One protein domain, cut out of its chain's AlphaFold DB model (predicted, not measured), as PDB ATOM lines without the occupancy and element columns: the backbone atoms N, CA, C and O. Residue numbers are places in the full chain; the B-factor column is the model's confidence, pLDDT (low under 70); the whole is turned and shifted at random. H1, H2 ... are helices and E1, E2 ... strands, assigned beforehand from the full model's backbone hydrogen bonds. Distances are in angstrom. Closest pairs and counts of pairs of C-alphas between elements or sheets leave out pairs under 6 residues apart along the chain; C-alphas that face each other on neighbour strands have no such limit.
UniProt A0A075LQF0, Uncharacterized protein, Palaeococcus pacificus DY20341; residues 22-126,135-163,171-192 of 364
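Overview. This is residues 22 to 126, 135 to 163 and 171 to 192 of the 364 residues of an uncharacterized protein of Palaeococcus pacificus DY20341 (UniProt A0A075LQF0). A twisted wall of seven strands has the long helix H2 running slantwise over one face, on the part made by E3, E4 and E2. The shorter helix H1 folds back on the first turns of H2 beyond the end of the sheet, and the small hairpin of E5 and E6 packs on H2 through E5. The printed part has 156 residues, with two named helices and nine named strands in the order E1 E2 H1 H2 E3 E4 E5 E6 E7 E8 E9. The large sheet runs E3 E4 E2 E1 E7 E9 E8 and is mixed; E5 and E6 are antiparallel, and the class is mixed, helices and strands. The whole is compact, with a radius of gyration of the C-alphas of 16.0 A, yet elongated, spanning 53 by 34 by 32 A.

Along the chain. In the large sheet, E1, residues 27 to 35, begins with C-alpha 27 at (27.089, 91.789, 99.743) and is 24.5 A long; E2, residues 41 to 49, is 24.8 A; E4, residues 114 to 121, is 22.9 A. E3 is residues 107 to 109, E7 155 to 159, E8 175 to 177, and E9 180 to 184, ending with C-alpha 184 at (40.236, 98.501, 95.575). H2, residues 67 to 93, is 38.0 A long; H1, residues 52 to 65, is 19.4 A. E5 is residues 141 to 144 and E6 147 to 150.

Arrangement. E2 and E1 are an antiparallel hairpin, with N 32 and O 44 2.8 A apart. E1 and E7 are parallel, with N 33 and O 157 at 2.8 A. E4 is antiparallel to E2, with N 45 and O 117 at 2.8 A. E2, H1 H2 and E3 form a split strand-helix-strand unit, two strands running the same way with E4 between them, and its crossover is right-handed. In these two layers, a helix on one face of a sheet, H2 has a height over the sheet of 9.0 A; its closest C-alphas to E4 are Leu 78 and Val 117, 7.3 A. H1 is not on the sheet; its residues 58 to 62 touch H2 in a helical hairpin, opposite ways at a steep tilt of 42 degrees, with the C-alphas of Leu 62 and Ala 70 closest at 5.1 A. The closest C-alphas of H2 and E5 are Asn 85 and Phe 142, 5.9 A. Every O i to N i+4 pair is within hydrogen-bond range in H1, and 20 of 23 in H2.

Size, cuts and confidence. The two C-alphas farthest apart, of Lys 64 and Glu 163, are 53.2 A apart. Residues 127 to 134 and 164 to 170 are not printed; the gaps between C-alphas are 5.7 A and 21.9 A. Of the links printed whole, H2 to E3 is long. No printed residue is under 70 in pLDDT.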
ATOM      1  N   GLU A  22      34.801  93.685 111.585       89.12
ATOM      2  CA  GLU A  22      34.749  92.543 110.673       89.12
ATOM      3  C   GLU A  22      34.065  92.970 109.365       89.12
ATOM      4  O   GLU A  22      33.091  93.729 109.392       89.12
ATOM      5  N   GLU A  23      34.597  92.538 108.224       92.38
ATOM      6  CA  GLU A  23      34.033  92.892 106.924       92.38
ATOM      7  C   GLU A  23      32.590  92.386 106.819       92.38
ATOM      8  O   GLU A  23      32.256  91.281 107.261       92.38
ATOM      9  N   GLN A  24      31.703  93.196 106.235       93.94
ATOM     10  CA  GLN A  24      30.359  92.714 105.946       93.94
ATOM     11  C   GLN A  24      30.424  91.526 104.968       93.94
ATOM     12  O   GLN A  24      31.119  91.566 103.952       93.94
ATOM     13  N   HIS A  25      29.705  90.451 105.288       93.88
ATOM     14  CA  HIS A  25      29.680  89.207 104.507       93.88
ATOM     15  C   HIS A  25      28.423  89.077 103.638       93.88
ATOM     16  O   HIS A  25      28.243  88.061 102.975       93.88
ATOM     17  N   LEU A  26      27.553  90.089 103.632       96.56
ATOM     18  CA  LEU A  26      26.238  90.011 103.001       96.56
ATOM     19  C   LEU A  26      26.289  90.289 101.507       96.56
ATOM     20  O   LEU A  26      25.642  89.591 100.728       96.56
ATOM     21  N   PHE A  27      27.071  91.288 101.107       97.56
ATOM     22  CA  PHE A  27      27.089  91.789  99.743       97.56
ATOM     23  C   PHE A  27      28.501  91.839  99.169       97.56
ATOM     24  O   PHE A  27      29.469  92.126  99.868       97.56
ATOM     25  N   ASP A  28      28.612  91.634  97.864       97.38
ATOM     26  CA  ASP A  28      29.716  92.180  97.081       97.38
ATOM     27  C   ASP A  28      29.299  93.561  96.578       97.38
ATOM     28  O   ASP A  28      28.311  93.681  95.845       97.38
ATOM     29  N   LEU A  29      30.023  94.603  96.999       98.12
ATOM     30  CA  LEU A  29      29.703  95.997  96.687       98.12
ATOM     31  C   LEU A  29      30.743  96.600  95.740       98.12
ATOM     32  O   LEU A  29      31.941  96.515  95.995       98.12
ATOM     33  N   ASN A  30      30.282  97.268  94.684       98.25
ATOM     34  CA  ASN A  30      31.098  98.175  93.878       98.25
ATOM     35  C   ASN A  30      30.442  99.555  93.880       98.25
ATOM     36  O   ASN A  30      29.266  99.682  93.538       98.25
ATOM     37  N   VAL A  31      31.192 100.573  94.280       98.38
ATOM     38  CA  VAL A  31      30.703 101.935  94.488       98.38
ATOM     39  C   VAL A  31      31.167 102.817  93.336       98.38
ATOM     40  O   VAL A  31      32.342 102.835  92.989       98.38
ATOM     41  N   TYR A  32      30.246 103.577  92.760       98.38
ATOM     42  CA  TYR A  32      30.521 104.584  91.745       98.38
ATOM     43  C   TYR A  32      30.002 105.925  92.247       98.38
ATOM     44  O   TYR A  32      28.830 106.047  92.606       98.38
ATOM     45  N   ILE A  33      30.873 106.924  92.271       98.38
ATOM     46  CA  ILE A  33      30.580 108.279  92.719       98.38
ATOM     47  C   ILE A  33      30.869 109.207  91.549       98.38
ATOM     48  O   ILE A  33      31.999 109.281  91.077       98.38
ATOM     49  N   THR A  34      29.858 109.920  91.064       98.25
ATOM     50  CA  THR A  34      30.028 110.933  90.014       98.25
ATOM     51  C   THR A  34      29.777 112.306  90.603       98.25
ATOM     52  O   THR A  34      28.661 112.583  91.045       98.25
ATOM     53  N   VAL A  35      30.804 113.152  90.612       98.25
ATOM     54  CA  VAL A  35      30.767 114.489  91.203       98.25
ATOM     55  C   VAL A  35      30.516 115.534  90.118       98.25
ATOM     56  O   VAL A  35      31.165 115.521  89.075       98.25
ATOM     57  N   SER A  36      29.568 116.439  90.356       96.75
ATOM     58  CA  SER A  36      29.299 117.596  89.499       96.75
ATOM     59  C   SER A  36      30.144 118.805  89.893       96.75
ATOM     60  O   SER A  36      30.672 118.881  91.001       96.75
ATOM     61  N   GLU A  37      30.204 119.803  89.012       94.44
ATOM     62  CA  GLU A  37      30.917 121.065  89.261       94.44
ATOM     63  C   GLU A  37      30.426 121.802  90.514       94.44
ATOM     64  O   GLU A  37      31.211 122.428  91.215       94.44
ATOM     65  N   SER A  38      29.144 121.656  90.861       94.19
ATOM     66  CA  SER A  38      28.560 122.207  92.091       94.19
ATOM     67  C   SER A  38      28.976 121.487  93.384       94.19
ATOM     68  O   SER A  38      28.495 121.847  94.453       94.19
ATOM     69  N   GLY A  39      29.770 120.413  93.305       95.00
ATOM     70  CA  GLY A  39      30.136 119.577  94.453       95.00
ATOM     71  C   GLY A  39      29.080 118.544  94.862       95.00
ATOM     72  O   GLY A  39      29.286 117.790  95.811       95.00
ATOM     73  N   SER A  40      27.958 118.446  94.145       97.25
ATOM     74  CA  SER A  40      26.991 117.364  94.356       97.25
ATOM     75  C   SER A  40      27.509 116.039  93.800       97.25
ATOM     76  O   SER A  40      28.201 116.019  92.789       97.25
ATOM     77  N   ALA A  41      27.129 114.920  94.411       97.94
ATOM     78  CA  ALA A  41      27.528 113.593  93.958       97.94
ATOM     79  C   ALA A  41      26.335 112.663  93.739       97.94
ATOM     80  O   ALA A  41      25.411 112.604  94.554       97.94
ATOM     81  N   LEU A  42      26.374 111.911  92.642       97.62
ATOM     82  CA  LEU A  42      25.518 110.756  92.413       97.62
ATOM     83  C   LEU A  42      26.268 109.499  92.850       97.62
ATOM     84  O   LEU A  42      27.320 109.186  92.298       97.62
ATOM     85  N   PHE A  43      25.698 108.775  93.805       98.00
ATOM     86  CA  PHE A  43      26.176 107.469  94.230       98.00
ATOM     87  C   PHE A  43      25.395 106.389  93.490       98.00
ATOM     88  O   PHE A  43      24.164 106.435  93.434       98.00
ATOM     89  N   ARG A  44      26.108 105.404  92.948       98.06
ATOM     90  CA  ARG A  44      25.562 104.150  92.422       98.06
ATOM     91  C   ARG A  44      26.347 102.998  93.026       98.06
ATOM     92  O   ARG A  44      27.543 102.872  92.793       98.06
ATOM     93  N   ILE A  45      25.679 102.172  93.813       98.19
ATOM     94  CA  ILE A  45      26.261 101.015  94.481       98.19
ATOM     95  C   ILE A  45      25.701  99.768  93.808       98.19
ATOM     96  O   ILE A  45      24.521  99.449  93.954       98.19
ATOM     97  N   ASN A  46      26.553  99.068  93.066       98.25
ATOM     98  CA  ASN A  46      26.231  97.755  92.529       98.25
ATOM     99  C   ASN A  46      26.413  96.740  93.651       98.25
ATOM    100  O   ASN A  46      27.533  96.537  94.122       98.25
ATOM    101  N   ALA A  47      25.317  96.123  94.068       98.06
ATOM    102  CA  ALA A  47      25.284  95.176  95.164       98.06
ATOM    103  C   ALA A  47      24.853  93.804  94.663       98.06
ATOM    104  O   ALA A  47      23.834  93.679  93.986       98.06
ATOM    105  N   LYS A  48      25.609  92.769  95.019       98.06
ATOM    106  CA  LYS A  48      25.220  91.376  94.801       98.06
ATOM    107  C   LYS A  48      25.157  90.664  96.138       98.06
ATOM    108  O   LYS A  48      26.158  90.625  96.847       98.06
ATOM    109  N   LEU A  49      23.996  90.116  96.478       98.00
ATOM    110  CA  LEU A  49      23.841  89.317  97.686       98.00
ATOM    111  C   LEU A  49      24.671  88.033  97.554       98.00
ATOM    112  O   LEU A  49      24.592  87.339  96.538       98.00
ATOM    113  N   LYS A  50      25.472  87.732  98.576       97.00
ATOM    114  CA  LYS A  50      26.296  86.518  98.647       97.00
ATOM    115  C   LYS A  50      26.063  85.690  99.907       97.00
ATOM    116  O   LYS A  50      26.498  84.542  99.939       97.00
ATOM    117  N   ASP A  51      25.397  86.243 100.922       96.88
ATOM    118  CA  ASP A  51      25.110  85.493 102.143       96.88
ATOM    119  C   ASP A  51      24.141  84.329 101.862       96.88
ATOM    120  O   ASP A  51      23.022  84.565 101.395       96.88
ATOM    121  N   PRO A  52      24.529  83.072 102.150       96.31
ATOM    122  CA  PRO A  52      23.692  81.914 101.849       96.31
ATOM    123  C   PRO A  52      22.361  81.890 102.606       96.31
ATOM    124  O   PRO A  52      21.390  81.324 102.103       96.31
ATOM    125  N   THR A  53      22.303  82.478 103.806       95.88
ATOM    126  CA  THR A  53      21.097  82.476 104.645       95.88
ATOM    127  C   THR A  53      20.046  83.407 104.060       95.88
ATOM    128  O   THR A  53      18.907  82.992 103.855       95.88
ATOM    129  N   GLU A  54      20.443  84.634 103.724       96.25
ATOM    130  CA  GLU A  54      19.570  85.624 103.087       96.25
ATOM    131  C   GLU A  54      19.130  85.158 101.686       96.25
ATOM    132  O   GLU A  54      17.966  85.306 101.318       96.25
ATOM    133  N   ILE A  55      20.023  84.518 100.914       97.44
ATOM    134  CA  ILE A  55      19.664  83.926  99.613       97.44
ATOM    135  C   ILE A  55      18.595  82.842  99.787       97.44
ATOM    136  O   ILE A  55      17.592  82.855  99.073       97.44
ATOM    137  N   ALA A  56      18.774  81.918 100.735       97.25
ATOM    138  CA  ALA A  56      17.807  80.851 100.981       97.25
ATOM    139  C   ALA A  56      16.441  81.395 101.438       97.25
ATOM    140  O   ALA A  56      15.399  80.845 101.068       97.25
ATOM    141  N   GLU A  57      16.431  82.482 102.213       96.44
ATOM    142  CA  GLU A  57      15.208  83.171 102.624       96.44
ATOM    143  C   GLU A  57      14.475  83.782 101.422       96.44
ATOM    144  O   GLU A  57      13.296  83.487 101.208       96.44
ATOM    145  N   LEU A  58      15.180  84.543 100.579       97.31
ATOM    146  CA  LEU A  58      14.603  85.140  99.371       97.31
ATOM    147  C   LEU A  58      14.130  84.081  98.367       97.31
ATOM    148  O   LEU A  58      13.060  84.225  97.779       97.31
ATOM    149  N   GLU A  59      14.858  82.974  98.212       97.06
ATOM    150  CA  GLU A  59      14.419  81.838  97.395       97.06
ATOM    151  C   GLU A  59      13.184  81.135  97.971       97.06
ATOM    152  O   GLU A  59      12.332  80.656  97.217       97.06
ATOM    153  N   SER A  60      13.064  81.051  99.300       97.50
ATOM    154  CA  SER A  60      11.859  80.532  99.953       97.50
ATOM    155  C   SER A  60      10.655  81.429  99.658       97.50
ATOM    156  O   SER A  60       9.585  80.906  99.344       97.50
ATOM    157  N   ILE A  61      10.816  82.756  99.722       97.31
ATOM    158  CA  ILE A  61       9.761  83.715  99.359       97.31
ATOM    159  C   ILE A  61       9.422  83.561  97.874       97.31
ATOM    160  O   ILE A  61       8.264  83.355  97.533       97.31
ATOM    161  N   LEU A  62      10.419  83.530  96.989       96.38
ATOM    162  CA  LEU A  62      10.209  83.343  95.552       96.38
ATOM    163  C   LEU A  62       9.359  82.097  95.245       96.38
ATOM    164  O   LEU A  62       8.446  82.157  94.423       96.38
ATOM    165  N   LYS A  63       9.620  80.982  95.938       96.50
ATOM    166  CA  LYS A  63       8.883  79.718  95.769       96.50
ATOM    167  C   LYS A  63       7.462  79.747  96.341       96.50
ATOM    168  O   LYS A  63       6.586  79.096  95.781       96.50
ATOM    169  N   LYS A  64       7.237  80.428  97.470       97.00
ATOM    170  CA  LYS A  64       5.946  80.424  98.193       97.00
ATOM    171  C   LYS A  64       4.997  81.530  97.746       97.00
ATOM    172  O   LYS A  64       3.788  81.338  97.723       97.00
ATOM    173  N   ASP A  65       5.568  82.682  97.444       96.44
ATOM    174  CA  ASP A  65       4.902  83.978  97.394       96.44
ATOM    175  C   ASP A  65       5.065  84.669  96.028       96.44
ATOM    176  O   ASP A  65       4.329  85.610  95.727       96.44
ATOM    177  N   GLY A  66       5.979  84.178  95.185       95.38
ATOM    178  CA  GLY A  66       6.210  84.666  93.826       95.38
ATOM    179  C   GLY A  66       7.302  85.732  93.714       95.38
ATOM    180  O   GLY A  66       7.869  86.203  94.702       95.38
ATOM    181  N   GLU A  67       7.608  86.104  92.470       94.62
ATOM    182  CA  GLU A  67       8.726  86.993  92.118       94.62
ATOM    183  C   GLU A  67       8.560  88.415  92.660       94.62
ATOM    184  O   GLU A  67       9.504  88.975  93.210       94.62
ATOM    185  N   GLU A  68       7.356  88.980  92.579       94.81
ATOM    186  CA  GLU A  68       7.079  90.345  93.036       94.81
ATOM    187  C   GLU A  68       7.373  90.522  94.532       94.81
ATOM    188  O   GLU A  68       8.123  91.418  94.922       94.81
ATOM    189  N   LYS A  69       6.861  89.616  95.376       96.75
ATOM    190  CA  LYS A  69       7.110  89.640  96.825       96.75
ATOM    191  C   LYS A  69       8.579  89.405  97.168       96.75
ATOM    192  O   LYS A  69       9.093  90.024  98.098       96.75
ATOM    193  N   ALA A  70       9.261  88.530  96.431       96.38
ATOM    194  CA  ALA A  70      10.677  88.265  96.657       96.38
ATOM    195  C   ALA A  70      11.549  89.475  96.283       96.38
ATOM    196  O   ALA A  70      12.444  89.847  97.041       96.38
ATOM    197  N   ASN A  71      11.233  90.149  95.173       95.75
ATOM    198  CA  ASN A  71      11.885  91.398  94.781       95.75
ATOM    199  C   ASN A  71      11.617  92.508  95.802       95.75
ATOM    200  O   ASN A  71      12.557  93.179  96.212       95.75
ATOM    201  N   GLN A  72      10.385  92.646  96.297       96.00
ATOM    202  CA  GLN A  72      10.060  93.618  97.343       96.00
ATOM    203  C   GLN A  72      10.835  93.349  98.648       96.00
ATOM    204  O   GLN A  72      11.340  94.278  99.282       96.00
ATOM    205  N   ALA A  73      10.963  92.083  99.057       96.62
ATOM    206  CA  ALA A  73      11.770  91.704 100.218       96.62
ATOM    207  C   ALA A  73      13.253  92.053 100.013       96.62
ATOM    208  O   ALA A  73      13.888  92.615 100.908       96.62
ATOM    209  N   PHE A  74      13.787  91.798  98.816       97.62
ATOM    210  CA  PHE A  74      15.160  92.144  98.472       97.62
ATOM    211  C   PHE A  74      15.394  93.664  98.425       97.62
ATOM    212  O   PHE A  74      16.385  94.155  98.966       97.62
ATOM    213  N   GLU A  75      14.463  94.437  97.865       96.56
ATOM    214  CA  GLU A  75      14.510  95.904  97.881       96.56
ATOM    215  C   GLU A  75      14.519  96.462  99.308       96.56
ATOM    216  O   GLU A  75      15.309  97.357  99.611       96.56
ATOM    217  N   ASN A  76      13.709  95.901 100.211       96.06
ATOM    218  CA  ASN A  76      13.699  96.288 101.623       96.06
ATOM    219  C   ASN A  76      15.032  95.978 102.322       96.06
ATOM    220  O   ASN A  76      15.500  96.773 103.148       96.06
ATOM    221  N   LEU A  77      15.662  94.851 101.977       96.31
ATOM    222  CA  LEU A  77      16.987  94.483 102.471       96.31
ATOM    223  C   LEU A  77      18.040  95.502 102.011       96.31
ATOM    224  O   LEU A  77      18.789  96.028 102.834       96.31
ATOM    225  N   LEU A  78      18.050  95.852 100.722       97.25
ATOM    226  CA  LEU A  78      18.959  96.851 100.142       97.25
ATOM    227  C   LEU A  78      18.725  98.250 100.730       97.25
ATOM    228  O   LEU A  78      19.679  98.938 101.101       97.25
ATOM    229  N   TYR A  79      17.463  98.661 100.876       96.75
ATOM    230  CA  TYR A  79      17.090  99.919 101.521       96.75
ATOM    231  C   TYR A  79      17.667 100.005 102.938       96.75
ATOM    232  O   TYR A  79      18.284 101.006 103.305       96.75
ATOM    233  N   SER A  80      17.509  98.943 103.727       94.75
ATOM    234  CA  SER A  80      17.916  98.919 105.133       94.75
ATOM    235  C   SER A  80      19.433  98.810 105.300       94.75
ATOM    236  O   SER A  80      20.037  99.548 106.080       94.75
ATOM    237  N   LEU A  81      20.065  97.896 104.569       96.06
ATOM    238  CA  LEU A  81      21.456  97.514 104.803       96.06
ATOM    239  C   LEU A  81      22.464  98.324 103.994       96.06
ATOM    240  O   LEU A  81      23.580  98.526 104.459       96.06
ATOM    241  N   ILE A  82      22.081  98.836 102.824       96.50
ATOM    242  CA  ILE A  82      22.974  99.650 101.993       96.50
ATOM    243  C   ILE A  82      22.661 101.125 102.208       96.50
ATOM    244  O   ILE A  82      23.515 101.860 102.703       96.50
ATOM    245  N   TYR A  83      21.441 101.558 101.881       97.25
ATOM    246  CA  TYR A  83      21.092 102.979 101.881       97.25
ATOM    247  C   TYR A  83      20.979 103.570 103.292       97.25
ATOM    248  O   TYR A  83      21.692 104.522 103.601       97.25
ATOM    249  N   ARG A  84      20.127 103.020 104.172       96.31
ATOM    250  CA  ARG A  84      19.951 103.584 105.523       96.31
ATOM    251  C   ARG A  84      21.234 103.537 106.336       96.31
ATOM    252  O   ARG A  84      21.583 104.544 106.927       96.31
ATOM    253  N   ASN A  85      21.960 102.422 106.318       95.12
ATOM    254  CA  ASN A  85      23.243 102.317 107.018       95.12
ATOM    255  C   ASN A  85      24.241 103.399 106.583       95.12
ATOM    256  O   ASN A  85      24.839 104.055 107.434       95.12
ATOM    257  N   PHE A  86      24.365 103.629 105.271       96.31
ATOM    258  CA  PHE A  86      25.192 104.708 104.738       96.31
ATOM    259  C   PHE A  86      24.710 106.074 105.242       96.31
ATOM    260  O   PHE A  86      25.483 106.841 105.814       96.31
ATOM    261  N   VAL A  87      23.424 106.378 105.048       96.38
ATOM    262  CA  VAL A  87      22.843 107.683 105.388       96.38
ATOM    263  C   VAL A  87      22.923 107.965 106.883       96.38
ATOM    264  O   VAL A  87      23.279 109.076 107.265       96.38
ATOM    265  N   ASP A  88      22.609 106.985 107.722       95.25
ATOM    266  CA  ASP A  88      22.580 107.130 109.173       95.25
ATOM    267  C   ASP A  88      23.998 107.330 109.729       95.25
ATOM    268  O   ASP A  88      24.200 108.198 110.582       95.25
ATOM    269  N   ASP A  89      25.004 106.598 109.229       94.31
ATOM    270  CA  ASP A  89      26.394 106.783 109.666       94.31
ATOM    271  C   ASP A  89      26.979 108.119 109.181       94.31
ATOM    272  O   ASP A  89      27.625 108.824 109.961       94.31
ATOM    273  N   VAL A  90      26.691 108.517 107.934       95.75
ATOM    274  CA  VAL A  90      27.091 109.829 107.405       95.75
ATOM    275  C   VAL A  90      26.422 110.952 108.188       95.75
ATOM    276  O   VAL A  90      27.125 111.806 108.714       95.75
ATOM    277  N   LYS A  91      25.092 110.949 108.351       96.19
ATOM    278  CA  LYS A  91      24.371 112.012 109.076       96.19
ATOM    279  C   LYS A  91      24.736 112.082 110.553       96.19
ATOM    280  O   LYS A  91      24.667 113.149 111.153       96.19
ATOM    281  N   LYS A  92      25.160 110.974 111.160       94.00
ATOM    282  CA  LYS A  92      25.677 110.989 112.531       94.00
ATOM    283  C   LYS A  92      26.989 111.769 112.655       94.00
ATOM    284  O   LYS A  92      27.219 112.394 113.687       94.00
ATOM    285  N   LYS A  93      27.859 111.700 111.644       91.38
ATOM    286  CA  LYS A  93      29.191 112.334 111.643       91.38
ATOM    287  C   LYS A  93      29.186 113.711 110.969       91.38
ATOM    288  O   LYS A  93      29.965 114.575 111.352       91.38
ATOM    289  N   TYR A  94      28.287 113.914 110.012       94.75
ATOM    290  CA  TYR A  94      28.057 115.149 109.271       94.75
ATOM    291  C   TYR A  94      26.543 115.412 109.156       94.75
ATOM    292  O   TYR A  94      25.914 115.039 108.161       94.75
ATOM    293  N   PRO A  95      25.931 116.021 110.191       94.75
ATOM    294  CA  PRO A  95      24.479 116.225 110.275       94.75
ATOM    295  C   PRO A  95      23.871 117.018 109.118       94.75
ATOM    296  O   PRO A  95      22.717 116.783 108.760       94.75
ATOM    297  N   ASP A  96      24.656 117.895 108.496       94.12
ATOM    298  CA  ASP A  96      24.213 118.734 107.383       94.12
ATOM    299  C   ASP A  96      24.142 117.977 106.046       94.12
ATOM    300  O   ASP A  96      23.770 118.562 105.027       94.12
ATOM    301  N   ALA A  97      24.482 116.683 106.004       95.81
ATOM    302  CA  ALA A  97      24.442 115.877 104.786       95.81
ATOM    303  C   ALA A  97      23.040 115.846 104.145       95.81
ATOM    304  O   ALA A  97      22.077 115.284 104.684       95.81
ATOM    305  N   GLN A  98      22.941 116.378 102.929       96.50
ATOM    306  CA  GLN A  98      21.722 116.409 102.126       96.50
ATOM    307  C   GLN A  98      21.701 115.236 101.147       96.50
ATOM    308  O   GLN A  98      22.024 115.379  99.965       96.50
ATOM    309  N   ILE A  99      21.330 114.062 101.661       96.69
ATOM    310  CA  ILE A  99      21.204 112.827 100.879       96.69
ATOM    311  C   ILE A  99      19.733 112.572 100.540       96.69
ATOM    312  O   ILE A  99      18.887 112.554 101.438       96.69
ATOM    313  N   VAL A 100      19.439 112.371  99.255       95.06
ATOM    314  CA  VAL A 100      18.085 112.149  98.734       95.06
ATOM    315  C   VAL A 100      18.024 110.966  97.771       95.06
ATOM    316  O   VAL A 100      18.994 110.640  97.082       95.06
ATOM    317  N   ILE A 101      16.839 110.370  97.675       94.62
ATOM    318  CA  ILE A 101      16.510 109.350  96.676       94.62
ATOM    319  C   ILE A 101      16.072 110.063  95.384       94.62
ATOM    320  O   ILE A 101      15.242 110.973  95.462       94.62
ATOM    321  N   PRO A 102      16.617 109.709  94.208       89.12
ATOM    322  CA  PRO A 102      16.245 110.335  92.946       89.12
ATOM    323  C   PRO A 102      14.852 109.884  92.479       89.12
ATOM    324  O   PRO A 102      14.318 108.870  92.930       89.12
ATOM    325  N   ALA A 103      14.258 110.641  91.553       85.88
ATOM    326  CA  ALA A 103      12.899 110.391  91.062       85.88
ATOM    327  C   ALA A 103      12.742 109.046  90.329       85.88
ATOM    328  O   ALA A 103      11.654 108.482  90.316       85.88
ATOM    329  N   ASP A 104      13.819 108.519  89.743       82.69
ATOM    330  CA  ASP A 104      13.844 107.217  89.072       82.69
ATOM    331  C   ASP A 104      14.009 106.030  90.044       82.69
ATOM    332  O   ASP A 104      14.178 104.892  89.606       82.69
ATOM    333  N   GLY A 105      13.928 106.294  91.352       88.75
ATOM    334  CA  GLY A 105      13.898 105.297  92.414       88.75
ATOM    335  C   GLY A 105      15.266 105.002  93.028       88.75
ATOM    336  O   GLY A 105      16.318 105.279  92.449       88.75
ATOM    337  N   LEU A 106      15.244 104.424  94.233       93.69
ATOM    338  CA  LEU A 106      16.452 104.041  94.968       93.69
ATOM    339  C   LEU A 106      17.101 102.782  94.398       93.69
ATOM    340  O   LEU A 106      18.323 102.707  94.343       93.69
ATOM    341  N   VAL A 107      16.304 101.774  94.045       94.12
ATOM    342  CA  VAL A 107      16.791 100.428  93.728       94.12
ATOM    343  C   VAL A 107      16.328 100.025  92.336       94.12
ATOM    344  O   VAL A 107      15.171 100.222  91.979       94.12
ATOM    345  N   LYS A 108      17.236  99.431  91.559       93.62
ATOM    346  CA  LYS A 108      16.919  98.706  90.323       93.62
ATOM    347  C   LYS A 108      17.391  97.266  90.488       93.62
ATOM    348  O   LYS A 108      18.598  97.014  90.459       93.62
ATOM    349  N   VAL A 109      16.452  96.347  90.715       93.62
ATOM    350  CA  VAL A 109      16.738  94.917  90.901       93.62
ATOM    351  C   VAL A 109      17.118  94.278  89.565       93.62
ATOM    352  O   VAL A 109      16.467  94.483  88.541       93.62
ATOM    353  N   GLY A 110      18.211  93.525  89.577       92.31
ATOM    354  CA  GLY A 110      18.701  92.709  88.476       92.31
ATOM    355  C   GLY A 110      18.505  91.214  88.740       92.31
ATOM    356  O   GLY A 110      17.775  90.790  89.630       92.31
ATOM    357  N   LYS A 111      19.186  90.379  87.952       89.94
ATOM    358  CA  LYS A 111      19.128  88.914  88.099       89.94
ATOM    359  C   LYS A 111      20.048  88.428  89.218       89.94
ATOM    360  O   LYS A 111      21.023  89.100  89.549       89.94
ATOM    361  N   ASN A 112      19.801  87.224  89.733       91.88
ATOM    362  CA  ASN A 112      20.666  86.546  90.710       91.88
ATOM    363  C   ASN A 112      20.939  87.391  91.968       91.88
ATOM    364  O   ASN A 112      22.095  87.525  92.373       91.88
ATOM    365  N   TRP A 113      19.887  87.999  92.531       96.44
ATOM    366  CA  TRP A 113      19.967  88.853  93.724       96.44
ATOM    367  C   TRP A 113      21.052  89.936  93.609       96.44
ATOM    368  O   TRP A 113      21.811  90.204  94.542       96.44
ATOM    369  N   SER A 114      21.144  90.539  92.422       97.75
ATOM    370  CA  SER A 114      21.947  91.733  92.169       97.75
ATOM    371  C   SER A 114      21.047  92.951  92.032       97.75
ATOM    372  O   SER A 114      19.895  92.828  91.623       97.75
ATOM    373  N   ALA A 115      21.551  94.129  92.377       97.69
ATOM    374  CA  ALA A 115      20.827  95.378  92.227       97.69
ATOM    375  C   ALA A 115      21.777  96.570  92.115       97.69
ATOM    376  O   ALA A 115      22.935  96.512  92.530       97.69
ATOM    377  N   VAL A 116      21.246  97.674  91.597       97.62
ATOM    378  CA  VAL A 116      21.884  98.990  91.669       97.62
ATOM    379  C   VAL A 116      21.115  99.841  92.671       97.62
ATOM    380  O   VAL A 116      19.931 100.103  92.468       97.62
ATOM    381  N   VAL A 117      21.787 100.271  93.737       98.00
ATOM    382  CA  VAL A 117      21.261 101.225  94.722       98.00
ATOM    383  C   VAL A 117      21.813 102.609  94.399       98.00
ATOM    384  O   VAL A 117      23.027 102.786  94.354       98.00
ATOM    385  N   GLN A 118      20.952 103.595  94.169       97.50
ATOM    386  CA  GLN A 118      21.356 104.930  93.737       97.50
ATOM    387  C   GLN A 118      20.728 106.049  94.566       97.50
ATOM    388  O   GLN A 118      19.536 106.056  94.859       97.50
ATOM    389  N   PHE A 119      21.541 107.034  94.927       98.06
ATOM    390  CA  PHE A 119      21.108 108.205  95.685       98.06
ATOM    391  C   PHE A 119      21.997 109.407  95.371       98.06
ATOM    392  O   PHE A 119      23.118 109.260  94.885       98.06
ATOM    393  N   LYS A 120      21.496 110.614  95.634       97.62
ATOM    394  CA  LYS A 120      22.237 111.861  95.416       97.62
ATOM    395  C   LYS A 120      22.595 112.501  96.747       97.62
ATOM    396  O   LYS A 120      21.745 112.598  97.625       97.62
ATOM    397  N   TRP A 121      23.823 112.986  96.868       97.81
ATOM    398  CA  TRP A 121      24.297 113.779  97.994       97.81
ATOM    399  C   TRP A 121      24.658 115.181  97.497       97.81
ATOM    400  O   TRP A 121      25.634 115.363  96.774       97.81
ATOM    401  N   TYR A 122      23.838 116.181  97.832       96.75
ATOM    402  CA  TYR A 122      23.950 117.526  97.250       96.75
ATOM    403  C   TYR A 122      25.185 118.304  97.697       96.75
ATOM    404  O   TYR A 122      25.812 118.960  96.873       96.75
ATOM    405  N   ASN A 123      25.539 118.203  98.972       95.38
ATOM    406  CA  ASN A 123      26.710 118.829  99.575       95.38
ATOM    407  C   ASN A 123      27.784 117.777  99.890       95.38
ATOM    408  O   ASN A 123      28.263 117.689 101.022       95.38
ATOM    409  N   TYR A 124      28.094 116.929  98.901       97.56
ATOM    410  CA  TYR A 124      29.161 115.935  99.027       97.56
ATOM    411  C   TYR A 124      30.526 116.615  99.091       97.56
ATOM    412  O   TYR A 124      31.294 116.337 100.006       97.56
ATOM    413  N   LEU A 125      30.794 117.545  98.171       97.50
ATOM    414  CA  LEU A 125      31.858 118.526  98.308       97.50
ATOM    415  C   LEU A 125      31.258 119.881  98.697       97.50
ATOM    416  O   LEU A 125      30.239 120.299  98.150       97.50
ATOM    417  N   VAL A 126      31.895 120.554  99.646       95.81
ATOM    418  CA  VAL A 126      31.482 121.833 100.219       95.81
ATOM    419  C   VAL A 126      32.538 122.876  99.894       95.81
ATOM    420  O   VAL A 126      33.736 122.593  99.954       95.81
ATOM    421  N   GLY A 135      32.624 116.948 102.373       92.19
ATOM    422  CA  GLY A 135      31.897 117.317 103.594       92.19
ATOM    423  C   GLY A 135      31.969 116.234 104.671       92.19
ATOM    424  O   GLY A 135      31.959 116.529 105.863       92.19
ATOM    425  N   PHE A 136      32.129 114.978 104.256       94.06
ATOM    426  CA  PHE A 136      32.528 113.881 105.125       94.06
ATOM    427  C   PHE A 136      33.440 112.909 104.375       94.06
ATOM    428  O   PHE A 136      33.251 112.638 103.191       94.06
ATOM    429  N   TYR A 137      34.408 112.375 105.107       93.50
ATOM    430  CA  TYR A 137      35.326 111.321 104.703       93.50
ATOM    431  C   TYR A 137      35.547 110.424 105.918       93.50
ATOM    432  O   TYR A 137      35.423 110.877 107.061       93.50
ATOM    433  N   GLY A 138      35.866 109.154 105.712       92.62
ATOM    434  CA  GLY A 138      35.963 108.252 106.853       92.62
ATOM    435  C   GLY A 138      35.557 106.819 106.567       92.62
ATOM    436  O   GLY A 138      34.881 106.555 105.569       92.62
ATOM    437  N   PRO A 139      35.891 105.902 107.491       91.81
ATOM    438  CA  PRO A 139      35.339 104.562 107.471       91.81
ATOM    439  C   PRO A 139      33.832 104.625 107.727       91.81
ATOM    440  O   PRO A 139      33.363 105.386 108.590       91.81
ATOM    441  N   LEU A 140      33.089 103.801 106.996       91.44
ATOM    442  CA  LEU A 140      31.643 103.666 107.131       91.44
ATOM    443  C   LEU A 140      31.279 102.406 107.919       91.44
ATOM    444  O   LEU A 140      31.939 101.368 107.830       91.44
ATOM    445  N   ARG A 141      30.211 102.501 108.712       91.88
ATOM    446  CA  ARG A 141      29.697 101.382 109.514       91.88
ATOM    447  C   ARG A 141      28.570 100.657 108.794       91.88
ATOM    448  O   ARG A 141      27.707 101.282 108.187       91.88
ATOM    449  N   PHE A 142      28.546  99.339 108.945       94.19
ATOM    450  CA  PHE A 142      27.498  98.463 108.442       94.19
ATOM    451  C   PHE A 142      26.893  97.673 109.607       94.19
ATOM    452  O   PHE A 142      27.543  96.827 110.209       94.19
ATOM    453  N   ILE A 143      25.653  97.969 109.974       94.12
ATOM    454  CA  ILE A 143      24.954  97.380 111.115       94.12
ATOM    455  C   ILE A 143      23.995  96.304 110.616       94.12
ATOM    456  O   ILE A 143      23.041  96.586 109.890       94.12
ATOM    457  N   TYR A 144      24.215  95.072 111.068       94.88
ATOM    458  CA  TYR A 144      23.367  93.927 110.751       94.88
ATOM    459  C   TYR A 144      23.249  92.992 111.953       94.88
ATOM    460  O   TYR A 144      24.249  92.651 112.583       94.88
ATOM    461  N   LYS A 145      22.013  92.604 112.303       91.75
ATOM    462  CA  LYS A 145      21.698  91.746 113.465       91.75
ATOM    463  C   LYS A 145      22.432  92.183 114.749       91.75
ATOM    464  O   LYS A 145      23.035  91.371 115.443       91.75
ATOM    465  N   ASN A 146      22.392  93.487 115.051       89.94
ATOM    466  CA  ASN A 146      23.059  94.132 116.196       89.94
ATOM    467  C   ASN A 146      24.595  94.010 116.231       89.94
ATOM    468  O   ASN A 146      25.214  94.323 117.247       89.94
ATOM    469  N   ARG A 147      25.228  93.596 115.130       92.94
ATOM    470  CA  ARG A 147      26.683  93.615 114.959       92.94
ATOM    471  C   ARG A 147      27.077  94.818 114.115       92.94
ATOM    472  O   ARG A 147      26.385  95.151 113.155       92.94
ATOM    473  N   VAL A 148      28.183  95.460 114.482       92.88
ATOM    474  CA  VAL A 148      28.800  96.527 113.688       92.88
ATOM    475  C   VAL A 148      29.927  95.907 112.873       92.88
ATOM    476  O   VAL A 148      30.878  95.370 113.436       92.88
ATOM    477  N   LEU A 149      29.773  95.974 111.561       95.00
ATOM    478  CA  LEU A 149      30.675  95.485 110.533       95.00
ATOM    479  C   LEU A 149      31.256  96.682 109.771       95.00
ATOM    480  O   LEU A 149      30.761  97.812 109.865       95.00
ATOM    481  N   SER A 150      32.317  96.431 109.017       93.44
ATOM    482  CA  SER A 150      32.887  97.395 108.084       93.44
ATOM    483  C   SER A 150      32.010  97.470 106.829       93.44
ATOM    484  O   SER A 150      31.587  96.436 106.300       93.44
ATOM    485  N   TYR A 151      31.726  98.685 106.343       94.25
ATOM    486  CA  TYR A 151      31.034  98.912 105.066       94.25
ATOM    487  C   TYR A 151      32.002  98.672 103.898       94.25
ATOM    488  O   TYR A 151      32.365  99.569 103.136       94.25
ATOM    489  N   LYS A 152      32.470  97.427 103.806       95.38
ATOM    490  CA  LYS A 152      33.475  96.985 102.851       95.38
ATOM    491  C   LYS A 152      32.911  96.959 101.434       95.38
ATOM    492  O   LYS A 152      31.825  96.416 101.204       95.38
ATOM    493  N   TRP A 153      33.690  97.476 100.493       96.06
ATOM    494  CA  TRP A 153      33.466  97.384  99.057       96.06
ATOM    495  C   TRP A 153      34.697  96.807  98.344       96.06
ATOM    496  O   TRP A 153      35.822  96.876  98.837       96.06
ATOM    497  N   ASN A 154      34.467  96.225  97.167       97.12
ATOM    498  CA  ASN A 154      35.509  95.637  96.326       97.12
ATOM    499  C   ASN A 154      36.181  96.707  95.465       97.12
ATOM    500  O   ASN A 154      37.400  96.739  95.374       97.12
ATOM    501  N   ASN A 155      35.388  97.606  94.873       97.75
ATOM    502  CA  ASN A 155      35.888  98.732  94.087       97.75
ATOM    503  C   ASN A 155      35.142 100.021  94.433       97.75
ATOM    504  O   ASN A 155      33.920  99.992  94.615       97.75
ATOM    505  N   LEU A 156      35.860 101.142  94.437       98.25
ATOM    506  CA  LEU A 156      35.298 102.487  94.456       98.25
ATOM    507  C   LEU A 156      35.848 103.271  93.268       98.25
ATOM    508  O   LEU A 156      37.054 103.460  93.158       98.25
ATOM    509  N   TYR A 157      34.951 103.751  92.412       98.25
ATOM    510  CA  TYR A 157      35.257 104.637  91.295       98.25
ATOM    511  C   TYR A 157      34.734 106.036  91.604       98.25
ATOM    512  O   TYR A 157      33.540 106.211  91.856       98.25
ATOM    513  N   LEU A 158      35.608 107.034  91.559       98.38
ATOM    514  CA  LEU A 158      35.271 108.443  91.715       98.38
ATOM    515  C   LEU A 158      35.525 109.163  90.395       98.38
ATOM    516  O   LEU A 158      36.664 109.281  89.960       98.38
ATOM    517  N   VAL A 159      34.463 109.672  89.785       98.25
ATOM    518  CA  VAL A 159      34.529 110.513  88.589       98.25
ATOM    519  C   VAL A 159      34.403 111.966  89.028       98.25
ATOM    520  O   VAL A 159      33.350 112.376  89.524       98.25
ATOM    521  N   LEU A 160      35.477 112.730  88.864       97.81
ATOM    522  CA  LEU A 160      35.537 114.161  89.154       97.81
ATOM    523  C   LEU A 160      35.128 114.989  87.924       97.81
ATOM    524  O   LEU A 160      35.136 114.468  86.809       97.81
ATOM    525  N   PRO A 161      34.769 116.273  88.077       95.81
ATOM    526  CA  PRO A 161      34.568 117.159  86.933       95.81
ATOM    527  C   PRO A 161      35.853 117.267  86.101       95.81
ATOM    528  O   PRO A 161      36.929 117.430  86.668       95.81
ATOM    529  N   LYS A 162      35.746 117.195  84.769       88.81
ATOM    530  CA  LYS A 162      36.906 117.264  83.857       88.81
ATOM    531  C   LYS A 162      37.704 118.556  84.028       88.81
ATOM    532  O   LYS A 162      38.927 118.542  84.059       88.81
ATOM    533  N   GLU A 163      36.996 119.654  84.265       86.62
ATOM    534  CA  GLU A 163      37.601 120.965  84.478       86.62
ATOM    535  C   GLU A 163      38.040 121.210  85.927       86.62
ATOM    536  O   GLU A 163      38.384 122.333  86.290       86.62
ATOM    537  N   PRO A 171      42.785 108.247 101.023       91.62
ATOM    538  CA  PRO A 171      44.076 107.666 100.640       91.62
ATOM    539  C   PRO A 171      44.338 107.793  99.133       91.62
ATOM    540  O   PRO A 171      43.404 108.030  98.365       91.62
ATOM    541  N   ALA A 172      45.602 107.673  98.723       90.19
ATOM    542  CA  ALA A 172      45.945 107.710  97.305       90.19
ATOM    543  C   ALA A 172      45.195 106.580  96.569       90.19
ATOM    544  O   ALA A 172      45.125 105.471  97.109       90.19
ATOM    545  N   PRO A 173      44.582 106.857  95.408       94.00
ATOM    546  CA  PRO A 173      43.968 105.816  94.591       94.00
ATOM    547  C   PRO A 173      45.027 104.860  94.036       94.00
ATOM    548  O   PRO A 173      46.183 105.247  93.861       94.00
ATOM    549  N   GLU A 174      44.611 103.628  93.743       92.69
ATOM    550  CA  GLU A 174      45.452 102.637  93.055       92.69
ATOM    551  C   GLU A 174      45.692 103.053  91.597       92.69
ATOM    552  O   GLU A 174      46.796 102.928  91.075       92.69
ATOM    553  N   GLU A 175      44.661 103.609  90.953       92.69
ATOM    554  CA  GLU A 175      44.717 104.130  89.586       92.69
ATOM    555  C   GLU A 175      44.058 105.518  89.539       92.69
ATOM    556  O   GLU A 175      42.981 105.729  90.107       92.69
ATOM    557  N   PHE A 176      44.697 106.471  88.854       91.12
ATOM    558  CA  PHE A 176      44.120 107.779  88.549       91.12
ATOM    559  C   PHE A 176      44.457 108.160  87.110       91.12
ATOM    560  O   PHE A 176      45.607 108.468  86.798       91.12
ATOM    561  N   GLU A 177      43.450 108.108  86.243       86.00
ATOM    562  CA  GLU A 177      43.569 108.424  84.822       86.00
ATOM    563  C   GLU A 177      42.527 109.481  84.452       86.00
ATOM    564  O   GLU A 177      41.342 109.339  84.775       86.00
ATOM    565  N   GLU A 178      42.977 110.552  83.791       84.00
ATOM    566  CA  GLU A 178      42.166 111.738  83.489       84.00
ATOM    567  C   GLU A 178      41.482 112.278  84.764       84.00
ATOM    568  O   GLU A 178      42.124 112.763  85.693       84.00
ATOM    569  N   ASN A 179      40.158 112.148  84.845       92.00
ATOM    570  CA  ASN A 179      39.326 112.600  85.953       92.00
ATOM    571  C   ASN A 179      38.708 111.438  86.755       92.00
ATOM    572  O   ASN A 179      37.748 111.657  87.503       92.00
ATOM    573  N   VAL A 180      39.209 110.209  86.592       96.06
ATOM    574  CA  VAL A 180      38.669 109.004  87.237       96.06
ATOM    575  C   VAL A 180      39.695 108.395  88.182       96.06
ATOM    576  O   VAL A 180      40.761 107.952  87.769       96.06
ATOM    577  N   ALA A 181      39.345 108.338  89.467       96.94
ATOM    578  CA  ALA A 181      40.140 107.693  90.505       96.94
ATOM    579  C   ALA A 181      39.505 106.365  90.929       96.94
ATOM    580  O   ALA A 181      38.286 106.284  91.110       96.94
ATOM    581  N   LYS A 182      40.332 105.336  91.120       97.50
ATOM    582  CA  LYS A 182      39.907 103.992  91.511       97.50
ATOM    583  C   LYS A 182      40.640 103.538  92.769       97.50
ATOM    584  O   LYS A 182      41.859 103.642  92.872       97.50
ATOM    585  N   TRP A 183      39.884 102.974  93.702       97.56
ATOM    586  CA  TRP A 183      40.410 102.249  94.852       97.56
ATOM    587  C   TRP A 183      39.857 100.829  94.860       97.56
ATOM    588  O   TRP A 183      38.721 100.596  94.434       97.56
ATOM    589  N   GLU A 184      40.629  99.899  95.415       96.44
ATOM    590  CA  GLU A 184      40.236  98.501  95.575       96.44
ATOM    591  C   GLU A 184      40.213  98.098  97.052       96.44
ATOM    592  O   GLU A 184      40.978  98.606  97.869       96.44
ATOM    593  N   ASN A 185      39.321  97.169  97.398       93.75
ATOM    594  CA  ASN A 185      39.239  96.517  98.704       93.75
ATOM    595  C   ASN A 185      39.243  97.484  99.905       93.75
ATOM    596  O   ASN A 185      39.933  97.239 100.899       93.75
ATOM    597  N   GLY A 186      38.446  98.551  99.854       92.25
ATOM    598  CA  GLY A 186      38.365  99.550 100.918       92.25
ATOM    599  C   GLY A 186      37.030  99.567 101.656       92.25
ATOM    600  O   GLY A 186      36.066  98.891 101.303       92.25
ATOM    601  N   ASP A 187      36.986 100.351 102.727       91.56
ATOM    602  CA  ASP A 187      35.808 100.561 103.574       91.56
ATOM    603  C   ASP A 187      35.633 102.026 104.006       91.56
ATOM    604  O   ASP A 187      34.964 102.352 104.992       91.56
ATOM    605  N   TYR A 188      36.248 102.922 103.239       91.00
ATOM    606  CA  TYR A 188      36.443 104.325 103.569       91.00
ATOM    607  C   TYR A 188      35.996 105.215 102.406       91.00
ATOM    608  O   TYR A 188      36.284 104.913 101.249       91.00
ATOM    609  N   LEU A 189      35.312 106.323 102.704       95.25
ATOM    610  CA  LEU A 189      35.053 107.381 101.722       95.25
ATOM    611  C   LEU A 189      36.256 108.329 101.637       95.25
ATOM    612  O   LEU A 189      36.591 108.917 102.670       95.25
ATOM    613  N   PRO A 190      36.879 108.507 100.453       95.56
ATOM    614  CA  PRO A 190      38.103 109.288 100.305       95.56
ATOM    615  C   PRO A 190      37.909 110.763 100.679       95.56
ATOM    616  O   PRO A 190      36.856 111.354 100.442       95.56
ATOM    617  N   ILE A 191      38.962 111.378 101.218       95.75
ATOM    618  CA  ILE A 191      39.114 112.833 101.242       95.75
ATOM    619  C   ILE A 191      39.303 113.279  99.800       95.75
ATOM    620  O   ILE A 191      40.213 112.806  99.119       95.75
ATOM    621  N   VAL A 192      38.473 114.220  99.367       97.00
ATOM    622  CA  VAL A 192      38.531 114.805  98.029       97.00
ATOM    623  C   VAL A 192      38.635 116.310  98.179       97.00
ATOM    624  O   VAL A 192      37.790 116.921  98.832       97.00
TER     625      VAL A 192